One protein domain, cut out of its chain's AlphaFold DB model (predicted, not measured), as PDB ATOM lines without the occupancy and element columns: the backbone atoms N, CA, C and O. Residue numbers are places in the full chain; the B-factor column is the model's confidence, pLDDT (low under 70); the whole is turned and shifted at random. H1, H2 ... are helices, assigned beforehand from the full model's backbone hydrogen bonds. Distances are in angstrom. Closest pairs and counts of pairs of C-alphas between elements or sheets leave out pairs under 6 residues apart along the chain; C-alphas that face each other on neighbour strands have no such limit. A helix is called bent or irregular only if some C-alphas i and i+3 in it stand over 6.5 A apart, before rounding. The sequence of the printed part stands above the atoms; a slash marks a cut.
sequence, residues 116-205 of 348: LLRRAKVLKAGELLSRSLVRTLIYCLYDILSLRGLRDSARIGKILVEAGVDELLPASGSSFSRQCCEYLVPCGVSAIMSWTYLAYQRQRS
ATOM      1  N   LEU A 116     184.000 216.092 233.912       47.62
ATOM      2  CA  LEU A 116     185.412 215.789 234.193       47.62
ATOM      3  C   LEU A 116     185.594 214.947 235.467       47.62
ATOM      4  O   LEU A 116     186.396 214.017 235.463       47.62
ATOM      5  N   LEU A 117     184.827 215.194 236.537       41.12
ATOM      6  CA  LEU A 117     184.883 214.410 237.780       41.12
ATOM      7  C   LEU A 117     184.195 213.042 237.657       41.12
ATOM      8  O   LEU A 117     184.700 212.070 238.227       41.12
ATOM      9  N   ARG A 118     183.100 212.912 236.887       44.38
ATOM     10  CA  ARG A 118     182.507 211.613 236.519       44.38
ATOM     11  C   ARG A 118     183.439 210.857 235.585       44.38
ATOM     12  O   ARG A 118     183.682 209.694 235.857       44.38
ATOM     13  N   ARG A 119     184.055 211.477 234.573       46.78
ATOM     14  CA  ARG A 119     185.043 210.798 233.711       46.78
ATOM     15  C   ARG A 119     186.299 210.391 234.479       46.78
ATOM     16  O   ARG A 119     186.729 209.259 234.325       46.78
ATOM     17  N   ALA A 120     186.831 211.216 235.381       47.12
ATOM     18  CA  ALA A 120     188.011 210.857 236.174       47.12
ATOM     19  C   ALA A 120     187.735 209.764 237.223       47.12
ATOM     20  O   ALA A 120     188.613 208.944 237.487       47.12
ATOM     21  N   LYS A 121     186.535 209.709 237.825       49.03
ATOM     22  CA  LYS A 121     186.149 208.621 238.745       49.03
ATOM     23  C   LYS A 121     185.703 207.352 238.011       49.03
ATOM     24  O   LYS A 121     186.029 206.269 238.480       49.03
ATOM     25  N   VAL A 122     185.024 207.465 236.867       52.56
ATOM     26  CA  VAL A 122     184.594 206.324 236.034       52.56
ATOM     27  C   VAL A 122     185.779 205.689 235.307       52.56
ATOM     28  O   VAL A 122     185.858 204.468 235.283       52.56
ATOM     29  N   LEU A 123     186.754 206.467 234.815       52.62
ATOM     30  CA  LEU A 123     188.012 205.929 234.272       52.62
ATOM     31  C   LEU A 123     188.821 205.213 235.361       52.62
ATOM     32  O   LEU A 123     189.230 204.077 235.161       52.62
ATOM     33  N   LYS A 124     188.953 205.806 236.559       60.78
ATOM     34  CA  LYS A 124     189.614 205.149 237.704       60.78
ATOM     35  C   LYS A 124     188.877 203.892 238.179       60.78
ATOM     36  O   LYS A 124     189.521 202.926 238.583       60.78
ATOM     37  N   ALA A 125     187.543 203.885 238.136       63.06
ATOM     38  CA  ALA A 125     186.733 202.710 238.452       63.06
ATOM     39  C   ALA A 125     186.844 201.630 237.364       63.06
ATOM     40  O   ALA A 125     186.939 200.454 237.696       63.06
ATOM     41  N   GLY A 126     186.901 202.018 236.087       67.00
ATOM     42  CA  GLY A 126     187.123 201.122 234.951       67.00
ATOM     43  C   GLY A 126     188.515 200.489 234.967       67.00
ATOM     44  O   GLY A 126     188.637 199.285 234.767       67.00
ATOM     45  N   GLU A 127     189.553 201.261 235.301       73.25
ATOM     46  CA  GLU A 127     190.917 200.765 235.538       73.25
ATOM     47  C   GLU A 127     190.984 199.798 236.728       73.25
ATOM     48  O   GLU A 127     191.668 198.777 236.680       73.25
ATOM     49  N   LEU A 128     190.276 200.108 237.818       75.19
ATOM     50  CA  LEU A 128     190.187 199.226 238.979       75.19
ATOM     51  C   LEU A 128     189.494 197.905 238.624       75.19
ATOM     52  O   LEU A 128     189.982 196.829 238.980       75.19
ATOM     53  N   LEU A 129     188.365 197.991 237.918       80.50
ATOM     54  CA  LEU A 129     187.576 196.840 237.503       80.50
ATOM     55  C   LEU A 129     188.374 195.959 236.540       80.50
ATOM     56  O   LEU A 129     188.450 194.753 236.753       80.50
ATOM     57  N   SER A 130     189.029 196.545 235.533       81.62
ATOM     58  CA  SER A 130     189.834 195.802 234.560       81.62
ATOM     59  C   SER A 130     191.021 195.104 235.224       81.62
ATOM     60  O   SER A 130     191.218 193.908 235.009       81.62
ATOM     61  N   ARG A 131     191.752 195.777 236.125       82.69
ATOM     62  CA  ARG A 131     192.836 195.154 236.908       82.69
ATOM     63  C   ARG A 131     192.333 194.006 237.778       82.69
ATOM     64  O   ARG A 131     192.958 192.945 237.813       82.69
ATOM     65  N   SER A 132     191.210 194.197 238.466       83.75
ATOM     66  CA  SER A 132     190.595 193.160 239.301       83.75
ATOM     67  C   SER A 132     190.114 191.967 238.470       83.75
ATOM     68  O   SER A 132     190.342 190.820 238.854       83.75
ATOM     69  N   LEU A 133     189.499 192.208 237.310       85.69
ATOM     70  CA  LEU A 133     189.040 191.165 236.388       85.69
ATOM     71  C   LEU A 133     190.210 190.362 235.827       85.69
ATOM     72  O   LEU A 133     190.210 189.135 235.921       85.69
ATOM     73  N   VAL A 134     191.245 191.037 235.324       86.94
ATOM     74  CA  VAL A 134     192.444 190.376 234.797       86.94
ATOM     75  C   VAL A 134     193.118 189.544 235.888       86.94
ATOM     76  O   VAL A 134     193.425 188.373 235.668       86.94
ATOM     77  N   ARG A 135     193.269 190.078 237.106       86.50
ATOM     78  CA  ARG A 135     193.790 189.292 238.236       86.50
ATOM     79  C   ARG A 135     192.888 188.123 238.599       86.50
ATOM     80  O   ARG A 135     193.400 187.047 238.882       86.50
ATOM     81  N   THR A 136     191.571 188.283 238.547       88.38
ATOM     82  CA  THR A 136     190.632 187.178 238.780       88.38
ATOM     83  C   THR A 136     190.855 186.053 237.773       88.38
ATOM     84  O   THR A 136     191.037 184.907 238.181       88.38
ATOM     85  N   LEU A 137     190.957 186.379 236.481       88.44
ATOM     86  CA  LEU A 137     191.253 185.407 235.424       88.44
ATOM     87  C   LEU A 137     192.593 184.700 235.654       88.44
ATOM     88  O   LEU A 137     192.658 183.475 235.570       88.44
ATOM     89  N   ILE A 138     193.642 185.441 236.020       89.62
ATOM     90  CA  ILE A 138     194.966 184.873 236.310       89.62
ATOM     91  C   ILE A 138     194.914 183.911 237.502       89.62
ATOM     92  O   ILE A 138     195.516 182.840 237.455       89.62
ATOM     93  N   TYR A 139     194.213 184.270 238.581       88.75
ATOM     94  CA  TYR A 139     194.091 183.407 239.760       88.75
ATOM     95  C   TYR A 139     193.295 182.141 239.444       88.75
ATOM     96  O   TYR A 139     193.701 181.051 239.840       88.75
ATOM     97  N   CYS A 140     192.202 182.281 238.695       87.81
ATOM     98  CA  CYS A 140     191.399 181.170 238.205       87.81
ATOM     99  C   CYS A 140     192.218 180.222 237.316       87.81
ATOM    100  O   CYS A 140     192.206 179.010 237.534       87.81
ATOM    101  N   LEU A 141     192.983 180.764 236.366       87.81
ATOM    102  CA  LEU A 141     193.868 179.991 235.498       87.81
ATOM    103  C   LEU A 141     194.972 179.291 236.299       87.81
ATOM    104  O   LEU A 141     195.221 178.103 236.095       87.81
ATOM    105  N   TYR A 142     195.601 180.004 237.239       88.69
ATOM    106  CA  TYR A 142     196.608 179.439 238.134       88.69
ATOM    107  C   TYR A 142     196.063 178.233 238.898       88.69
ATOM    108  O   TYR A 142     196.714 177.188 238.944       88.69
ATOM    109  N   ASP A 143     194.876 178.368 239.483       85.56
ATOM    110  CA  ASP A 143     194.270 177.304 240.267       85.56
ATOM    111  C   ASP A 143     193.896 176.100 239.381       85.56
ATOM    112  O   ASP A 143     194.248 174.974 239.736       85.56
ATOM    113  N   ILE A 144     193.304 176.303 238.194       84.44
ATOM    114  CA  ILE A 144     193.022 175.209 237.240       84.44
ATOM    115  C   ILE A 144     194.309 174.469 236.854       84.44
ATOM    116  O   ILE A 144     194.371 173.240 236.921       84.44
ATOM    117  N   LEU A 145     195.350 175.199 236.448       84.38
ATOM    118  CA  LEU A 145     196.617 174.596 236.035       84.38
ATOM    119  C   LEU A 145     197.306 173.885 237.205       84.38
ATOM    120  O   LEU A 145     197.871 172.806 237.028       84.38
ATOM    121  N   SER A 146     197.211 174.439 238.417       82.38
ATOM    122  CA  SER A 146     197.714 173.786 239.623       82.38
ATOM    123  C   SER A 146     196.969 172.486 239.924       82.38
ATOM    124  O   SER A 146     197.603 171.541 240.393       82.38
ATOM    125  N   LEU A 147     195.660 172.415 239.666       79.75
ATOM    126  CA  LEU A 147     194.870 171.186 239.806       79.75
ATOM    127  C   LEU A 147     195.240 170.138 238.747       79.75
ATOM    128  O   LEU A 147     195.177 168.947 239.030       79.75
ATOM    129  N   ARG A 148     195.711 170.566 237.570       81.88
ATOM    130  CA  ARG A 148     196.254 169.693 236.512       81.88
ATOM    131  C   ARG A 148     197.717 169.274 236.730       81.88
ATOM    132  O   ARG A 148     198.317 168.678 235.845       81.88
ATOM    133  N   GLY A 149     198.317 169.602 237.877       79.00
ATOM    134  CA  GLY A 149     199.708 169.253 238.196       79.00
ATOM    135  C   GLY A 149     200.763 170.223 237.650       79.00
ATOM    136  O   GLY A 149     201.938 170.091 237.982       79.00
ATOM    137  N   LEU A 150     200.371 171.267 236.914       81.25
ATOM    138  CA  LEU A 150     201.272 172.281 236.343       81.25
ATOM    139  C   LEU A 150     201.534 173.445 237.315       81.25
ATOM    140  O   LEU A 150     201.640 174.601 236.911       81.25
ATOM    141  N   ARG A 151     201.616 173.161 238.619       80.00
ATOM    142  CA  ARG A 151     201.608 174.178 239.688       80.00
ATOM    143  C   ARG A 151     202.744 175.195 239.587       80.00
ATOM    144  O   ARG A 151     202.515 176.379 239.833       80.00
ATOM    145  N   ASP A 152     203.952 174.743 239.264       75.50
ATOM    146  CA  ASP A 152     205.121 175.623 239.205       75.50
ATOM    147  C   ASP A 152     205.057 176.530 237.967       75.50
ATOM    148  O   ASP A 152     205.166 177.747 238.107       75.50
ATOM    149  N   SER A 153     204.740 175.978 236.789       77.56
ATOM    150  CA  SER A 153     204.526 176.749 235.553       77.56
ATOM    151  C   SER A 153     203.381 177.752 235.686       77.56
ATOM    152  O   SER A 153     203.525 178.923 235.338       77.56
ATOM    153  N   ALA A 154     202.263 177.323 236.277       83.44
ATOM    154  CA  ALA A 154     201.119 178.180 236.562       83.44
ATOM    155  C   ALA A 154     201.503 179.355 237.463       83.44
ATOM    156  O   ALA A 154     201.052 180.482 237.256       83.44
ATOM    157  N   ARG A 155     202.337 179.101 238.481       80.62
ATOM    158  CA  ARG A 155     202.801 180.144 239.396       80.62
ATOM    159  C   ARG A 155     203.621 181.189 238.650       80.62
ATOM    160  O   ARG A 155     203.355 182.371 238.833       80.62
ATOM    161  N   ILE A 156     204.566 180.755 237.815       79.38
ATOM    162  CA  ILE A 156     205.417 181.637 236.999       79.38
ATOM    163  C   ILE A 156     204.563 182.506 236.090       79.38
ATOM    164  O   ILE A 156     204.679 183.727 236.143       79.38
ATOM    165  N   GLY A 157     203.672 181.876 235.318       81.56
ATOM    166  CA  GLY A 157     202.755 182.583 234.431       81.56
ATOM    167  C   GLY A 157     201.952 183.629 235.196       81.56
ATOM    168  O   GLY A 157     201.927 184.791 234.807       81.56
ATOM    169  N   LYS A 158     201.403 183.266 236.361       86.88
ATOM    170  CA  LYS A 158     200.703 184.217 237.229       86.88
ATOM    171  C   LYS A 158     201.560 185.431 237.596       86.88
ATOM    172  O   LYS A 158     201.074 186.549 237.492       86.88
ATOM    173  N   ILE A 159     202.804 185.237 238.025       82.31
ATOM    174  CA  ILE A 159     203.680 186.347 238.442       82.31
ATOM    175  C   ILE A 159     204.075 187.221 237.257       82.31
ATOM    176  O   ILE A 159     204.092 188.440 237.396       82.31
ATOM    177  N   LEU A 160     204.387 186.612 236.109       80.69
ATOM    178  CA  LEU A 160     204.736 187.335 234.887       80.69
ATOM    179  C   LEU A 160     203.572 188.203 234.416       80.69
ATOM    180  O   LEU A 160     203.760 189.388 234.158       80.69
ATOM    181  N   VAL A 161     202.362 187.640 234.374       85.62
ATOM    182  CA  VAL A 161     201.177 188.396 233.967       85.62
ATOM    183  C   VAL A 161     200.824 189.452 235.019       85.62
ATOM    184  O   VAL A 161     200.533 190.582 234.648       85.62
ATOM    185  N   GLU A 162     200.921 189.162 236.324       84.44
ATOM    186  CA  GLU A 162     200.751 190.185 237.373       84.44
ATOM    187  C   GLU A 162     201.753 191.338 237.216       84.44
ATOM    188  O   GLU A 162     201.363 192.501 237.311       84.44
ATOM    189  N   ALA A 163     203.024 191.034 236.936       80.44
ATOM    190  CA  ALA A 163     204.054 192.041 236.707       80.44
ATOM    191  C   ALA A 163     203.770 192.872 235.447       80.44
ATOM    192  O   ALA A 163     203.907 194.094 235.486       80.44
ATOM    193  N   GLY A 164     203.325 192.229 234.363       81.62
ATOM    194  CA  GLY A 164     202.904 192.903 233.135       81.62
ATOM    195  C   GLY A 164     201.710 193.830 233.367       81.62
ATOM    196  O   GLY A 164     201.745 194.990 232.971       81.62
ATOM    197  N   VAL A 165     200.692 193.366 234.093       83.69
ATOM    198  CA  VAL A 165     199.518 194.172 234.474       83.69
ATOM    199  C   VAL A 165     199.918 195.361 235.348       83.69
ATOM    200  O   VAL A 165     199.369 196.451 235.197       83.69
ATOM    201  N   ASP A 166     200.880 195.184 236.253       82.00
ATOM    202  CA  ASP A 166     201.384 196.260 237.110       82.00
ATOM    203  C   ASP A 166     202.231 197.304 236.360       82.00
ATOM    204  O   ASP A 166     202.273 198.459 236.792       82.00
ATOM    205  N   GLU A 167     202.866 196.940 235.240       80.75
ATOM    206  CA  GLU A 167     203.538 197.903 234.356       80.75
ATOM    207  C   GLU A 167     202.572 198.593 233.385       80.75
ATOM    208  O   GLU A 167     202.677 199.808 233.213       80.75
ATOM    209  N   LEU A 168     201.636 197.849 232.782       81.38
ATOM    210  CA  LEU A 168     200.691 198.362 231.780       81.38
ATOM    211  C   LEU A 168     199.602 199.248 232.392       81.38
ATOM    212  O   LEU A 168     199.202 200.242 231.794       81.38
ATOM    213  N   LEU A 169     199.114 198.894 233.581       77.38
ATOM    214  CA  LEU A 169     198.003 199.573 234.247       77.38
ATOM    215  C   LEU A 169     198.418 199.970 235.668       77.38
ATOM    216  O   LEU A 169     197.958 199.347 236.621       77.38
ATOM    217  N   PRO A 170     199.305 200.956 235.871       71.94
ATOM    218  CA  PRO A 170     199.811 201.279 237.201       71.94
ATOM    219  C   PRO A 170     198.689 201.611 238.192       71.94
ATOM    220  O   PRO A 170     197.726 202.305 237.873       71.94
ATOM    221  N   ALA A 171     198.825 201.137 239.432       69.75
ATOM    222  CA  ALA A 171     197.846 201.426 240.472       69.75
ATOM    223  C   ALA A 171     197.830 202.931 240.809       69.75
ATOM    224  O   ALA A 171     198.789 203.472 241.360       69.75
ATOM    225  N   SER A 172     196.722 203.602 240.494       65.44
ATOM    226  CA  SER A 172     196.475 205.011 240.807       65.44
ATOM    227  C   SER A 172     195.916 205.170 242.236       65.44
ATOM    228  O   SER A 172     194.707 205.168 242.472       65.44
ATOM    229  N   GLY A 173     196.808 205.288 243.223       63.50
ATOM    230  CA  GLY A 173     196.455 205.473 244.640       63.50
ATOM    231  C   GLY A 173     196.238 204.169 245.423       63.50
ATOM    232  O   GLY A 173     196.088 203.090 244.853       63.50
ATOM    233  N   SER A 174     196.258 204.264 246.756       64.94
ATOM    234  CA  SER A 174     196.321 203.121 247.681       64.94
ATOM    235  C   SER A 174     195.155 203.078 248.674       64.94
ATOM    236  O   SER A 174     195.377 202.905 249.871       64.94
ATOM    237  N   SER A 175     193.910 203.258 248.217       77.75
ATOM    238  CA  SER A 175     192.771 203.089 249.126       77.75
ATOM    239  C   SER A 175     192.648 201.625 249.559       77.75
ATOM    240  O   SER A 175     192.840 200.703 248.764       77.75
ATOM    241  N   PHE A 176     192.302 201.408 250.826       74.56
ATOM    242  CA  PHE A 176     192.092 200.071 251.379       74.56
ATOM    243  C   PHE A 176     191.058 199.275 250.562       74.56
ATOM    244  O   PHE A 176     191.319 198.143 250.161       74.56
ATOM    245  N   SER A 177     189.937 199.908 250.194       76.62
ATOM    246  CA  SER A 177     188.897 199.304 249.347       76.62
ATOM    247  C   SER A 177     189.430 198.840 247.990       76.62
ATOM    248  O   SER A 177     189.102 197.744 247.539       76.62
ATOM    249  N   ARG A 178     190.310 199.631 247.361       76.81
ATOM    250  CA  ARG A 178     190.966 199.267 246.103       76.81
ATOM    251  C   ARG A 178     191.832 198.035 246.280       76.81
ATOM    252  O   ARG A 178     191.749 197.132 245.458       76.81
ATOM    253  N   GLN A 179     192.630 197.974 247.340       76.62
ATOM    254  CA  GLN A 179     193.477 196.813 247.588       76.62
ATOM    255  C   GLN A 179     192.650 195.557 247.914       76.62
ATOM    256  O   GLN A 179     192.977 194.469 247.444       76.62
ATOM    257  N   CYS A 180     191.538 195.694 248.642       80.38
ATOM    258  CA  CYS A 180     190.599 194.594 248.856       80.38
ATOM    259  C   CYS A 180     190.022 194.076 247.533       80.38
ATOM    260  O   CYS A 180     190.085 192.874 247.277       80.38
ATOM    261  N   CYS A 181     189.526 194.958 246.665       82.06
ATOM    262  CA  CYS A 181     189.026 194.558 245.349       82.06
ATOM    263  C   CYS A 181     190.130 193.923 244.497       82.06
ATOM    264  O   CYS A 181     189.946 192.851 243.942       82.06
ATOM    265  N   GLU A 182     191.311 194.533 244.449       81.06
ATOM    266  CA  GLU A 182     192.412 194.097 243.592       81.06
ATOM    267  C   GLU A 182     193.056 192.765 244.006       81.06
ATOM    268  O   GLU A 182     193.654 192.107 243.152       81.06
ATOM    269  N   TYR A 183     192.979 192.379 245.286       80.38
ATOM    270  CA  TYR A 183     193.708 191.218 245.811       80.38
ATOM    271  C   TYR A 183     192.831 190.173 246.508       80.38
ATOM    272  O   TYR A 183     193.137 188.981 246.424       80.38
ATOM    273  N   LEU A 184     191.746 190.574 247.179       83.88
ATOM    274  CA  LEU A 184     190.870 189.640 247.894       83.88
ATOM    275  C   LEU A 184     189.780 189.068 246.997       83.88
ATOM    276  O   LEU A 184     189.535 187.866 247.064       83.88
ATOM    277  N   VAL A 185     189.172 189.882 246.127       85.44
ATOM    278  CA  VAL A 185     188.122 189.412 245.206       85.44
ATOM    279  C   VAL A 185     188.656 188.339 244.244       85.44
ATOM    280  O   VAL A 185     188.079 187.249 244.233       85.44
ATOM    281  N   PRO A 186     189.798 188.528 243.544       85.56
ATOM    282  CA  PRO A 186     190.410 187.466 242.739       85.56
ATOM    283  C   PRO A 186     190.660 186.169 243.515       85.56
ATOM    284  O   PRO A 186     190.454 185.066 243.005       85.56
ATOM    285  N   CYS A 187     191.094 186.289 244.772       85.25
ATOM    286  CA  CYS A 187     191.383 185.145 245.631       85.25
ATOM    287  C   CYS A 187     190.107 184.402 246.058       85.25
ATOM    288  O   CYS A 187     190.082 183.172 246.038       85.25
ATOM    289  N   GLY A 188     189.045 185.134 246.398       84.38
ATOM    290  CA  GLY A 188     187.752 184.558 246.751       84.38
ATOM    291  C   GLY A 188     187.104 183.837 245.569       84.38
ATOM    292  O   GLY A 188     186.734 182.670 245.683       84.38
ATOM    293  N   VAL A 189     187.052 184.493 244.406       87.44
ATOM    294  CA  VAL A 189     186.460 183.923 243.185       87.44
ATOM    295  C   VAL A 189     187.217 182.671 242.732       87.44
ATOM    296  O   VAL A 189     186.595 181.643 242.472       87.44
ATOM    297  N   SER A 190     188.553 182.704 242.710       86.81
ATOM    298  CA  SER A 190     189.361 181.524 242.353       86.81
ATOM    299  C   SER A 190     189.214 180.366 243.343       86.81
ATOM    300  O   SER A 190     189.179 179.206 242.926       86.81
ATOM    301  N   ALA A 191     189.054 180.648 244.640       83.94
ATOM    302  CA  ALA A 191     188.773 179.621 245.640       83.94
ATOM    303  C   ALA A 191     187.418 178.939 245.398       83.94
ATOM    304  O   ALA A 191     187.351 177.708 245.425       83.94
ATOM    305  N   ILE A 192     186.377 179.724 245.101       85.69
ATOM    306  CA  ILE A 192     185.050 179.209 244.745       85.69
ATOM    307  C   ILE A 192     185.139 178.371 243.467       85.69
ATOM    308  O   ILE A 192     184.661 177.241 243.452       85.69
ATOM    309  N   MET A 193     185.811 178.870 242.427       86.50
ATOM    310  CA  MET A 193     185.928 178.168 241.146       86.50
ATOM    311  C   MET A 193     186.728 176.860 241.253       86.50
ATOM    312  O   MET A 193     186.348 175.834 240.692       86.50
ATOM    313  N   SER A 194     187.823 176.861 242.015       81.94
ATOM    314  CA  SER A 194     188.589 175.642 242.309       81.94
ATOM    315  C   SER A 194     187.733 174.596 243.001       81.94
ATOM    316  O   SER A 194     187.846 173.399 242.739       81.94
ATOM    317  N   TRP A 195     186.897 175.053 243.928       80.88
ATOM    318  CA  TRP A 195     186.024 174.183 244.685       80.88
ATOM    319  C   TRP A 195     184.910 173.605 243.821       80.88
ATOM    320  O   TRP A 195     184.688 172.401 243.875       80.88
ATOM    321  N   THR A 196     184.245 174.423 243.002       81.50
ATOM    322  CA  THR A 196     183.203 173.943 242.084       81.50
ATOM    323  C   THR A 196     183.773 172.947 241.081       81.50
ATOM    324  O   THR A 196     183.164 171.904 240.858       81.50
ATOM    325  N   TYR A 197     184.978 173.193 240.562       80.62
ATOM    326  CA  TYR A 197     185.677 172.248 239.694       80.62
ATOM    327  C   TYR A 197     185.969 170.909 240.394       80.62
ATOM    328  O   TYR A 197     185.672 169.844 239.852       80.62
ATOM    329  N   LEU A 198     186.500 170.942 241.621       75.81
ATOM    330  CA  LEU A 198     186.754 169.734 242.415       75.81
ATOM    331  C   LEU A 198     185.462 168.995 242.793       75.81
ATOM    332  O   LEU A 198     185.433 167.766 242.783       75.81
ATOM    333  N   ALA A 199     184.396 169.726 243.123       74.25
ATOM    334  CA  ALA A 199     183.087 169.157 243.428       74.25
ATOM    335  C   ALA A 199     182.492 168.456 242.200       74.25
ATOM    336  O   ALA A 199     182.021 167.326 242.318       74.25
ATOM    337  N   TYR A 200     182.596 169.075 241.020       77.50
ATOM    338  CA  TYR A 200     182.169 168.487 239.751       77.50
ATOM    339  C   TYR A 200     182.932 167.196 239.422       77.50
ATOM    340  O   TYR A 200     182.326 166.187 239.066       77.50
ATOM    341  N   GLN A 201     184.259 167.186 239.600       74.19
ATOM    342  CA  GLN A 201     185.053 165.968 239.409       74.19
ATOM    343  C   GLN A 201     184.647 164.853 240.380       74.19
ATOM    344  O   GLN A 201     184.486 163.710 239.966       74.19
ATOM    345  N   ARG A 202     184.424 165.174 241.661       69.94
ATOM    346  CA  ARG A 202     184.026 164.181 242.673       69.94
ATOM    347  C   ARG A 202     182.644 163.583 242.423       69.94
ATOM    348  O   ARG A 202     182.468 162.391 242.660       69.94
ATOM    349  N   GLN A 203     181.696 164.379 241.922       68.56
ATOM    350  CA  GLN A 203     180.372 163.886 241.523       68.56
ATOM    351  C   GLN A 203     180.454 162.864 240.385       68.56
ATOM    352  O   GLN A 203     179.689 161.907 240.379       68.56
ATOM    353  N   ARG A 204     181.409 163.017 239.459       64.12
ATOM    354  CA  ARG A 204     181.659 162.024 238.402       64.12
ATOM    355  C   ARG A 204     182.314 160.737 238.907       64.12
ATOM    356  O   ARG A 204     182.204 159.717 238.239       64.12
ATOM    357  N   SER A 205     183.004 160.777 240.046       59.94
ATOM    358  CA  SER A 205     183.816 159.655 240.537       59.94
ATOM    359  C   SER A 205     183.175 158.834 241.659       59.94
ATOM    360  O   SER A 205     183.734 157.802 242.013       59.94
TER     361      SER A 205
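This is residues 116 to 205 of the 348 residues of the protein "Hypothetical protein" of Timspurckia oligopyrenoides (UniProt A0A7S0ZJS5). A long helix, H1, stands in the middle; H2 folds back along its later part as a helical hairpin, and the kinked H3 crosses H1 at a small angle on another side. The start of H1, residues 116 to 123, and the end of H3, residues 199 to 205, stick out at opposite ends and make the length of the rod. The printed part has 90 residues, with three named helices in the order H1, H2, H3 and no named strand; the class is all helix. The whole is loose, with a radius of gyration of the C-alphas of 15.5 A and spans of 56 by 25 by 19 A.

H1, residues 116 to 147, touches H2, residues 151 to 168, with its residues 131 to 146 alone. The closest C-alphas, of Tyr 142 and Ala 154, are 4.9 A apart. These two helices form a hairpin, running opposite ways at a shallow tilt of 13 degrees. H3, residues 176 to 205, touches H1, with the C-alphas of Thr 136 and Pro 186 closest at 4.0 A. H1 and H3 run the same way at a shallow tilt of 33 degrees, near the line to the next class of tilt. H2 and H3 are apart. In H1 and H2 every O i to N i+4 pair is within hydrogen-bond range; in H3, 23 of 26 are.

H1 begins with C-alpha 116 at (185.412, 215.789, 234.193) and is 45.9 A long. H2 begins with C-alpha 151 at (201.608, 174.178, 239.688) and is 25.5 A long. H3 is 42.7 A long and ends with C-alpha 205 at (183.816, 159.655, 240.537). It has a kink of 28 degrees near residue 183 and is only just irregular: C-alphas 182 and 185 are 6.6 A apart.

The C-alphas of Leu 116 and Ser 205, 56.5 A apart, are the two farthest apart. The printed part has no cut. The link from H1 to H2 is tight and that from H2 to H3 is short. Mean pLDDT of the printed part is 76.9, with residues 116 to 126, 171 to 174 and 202 to 205 under 70.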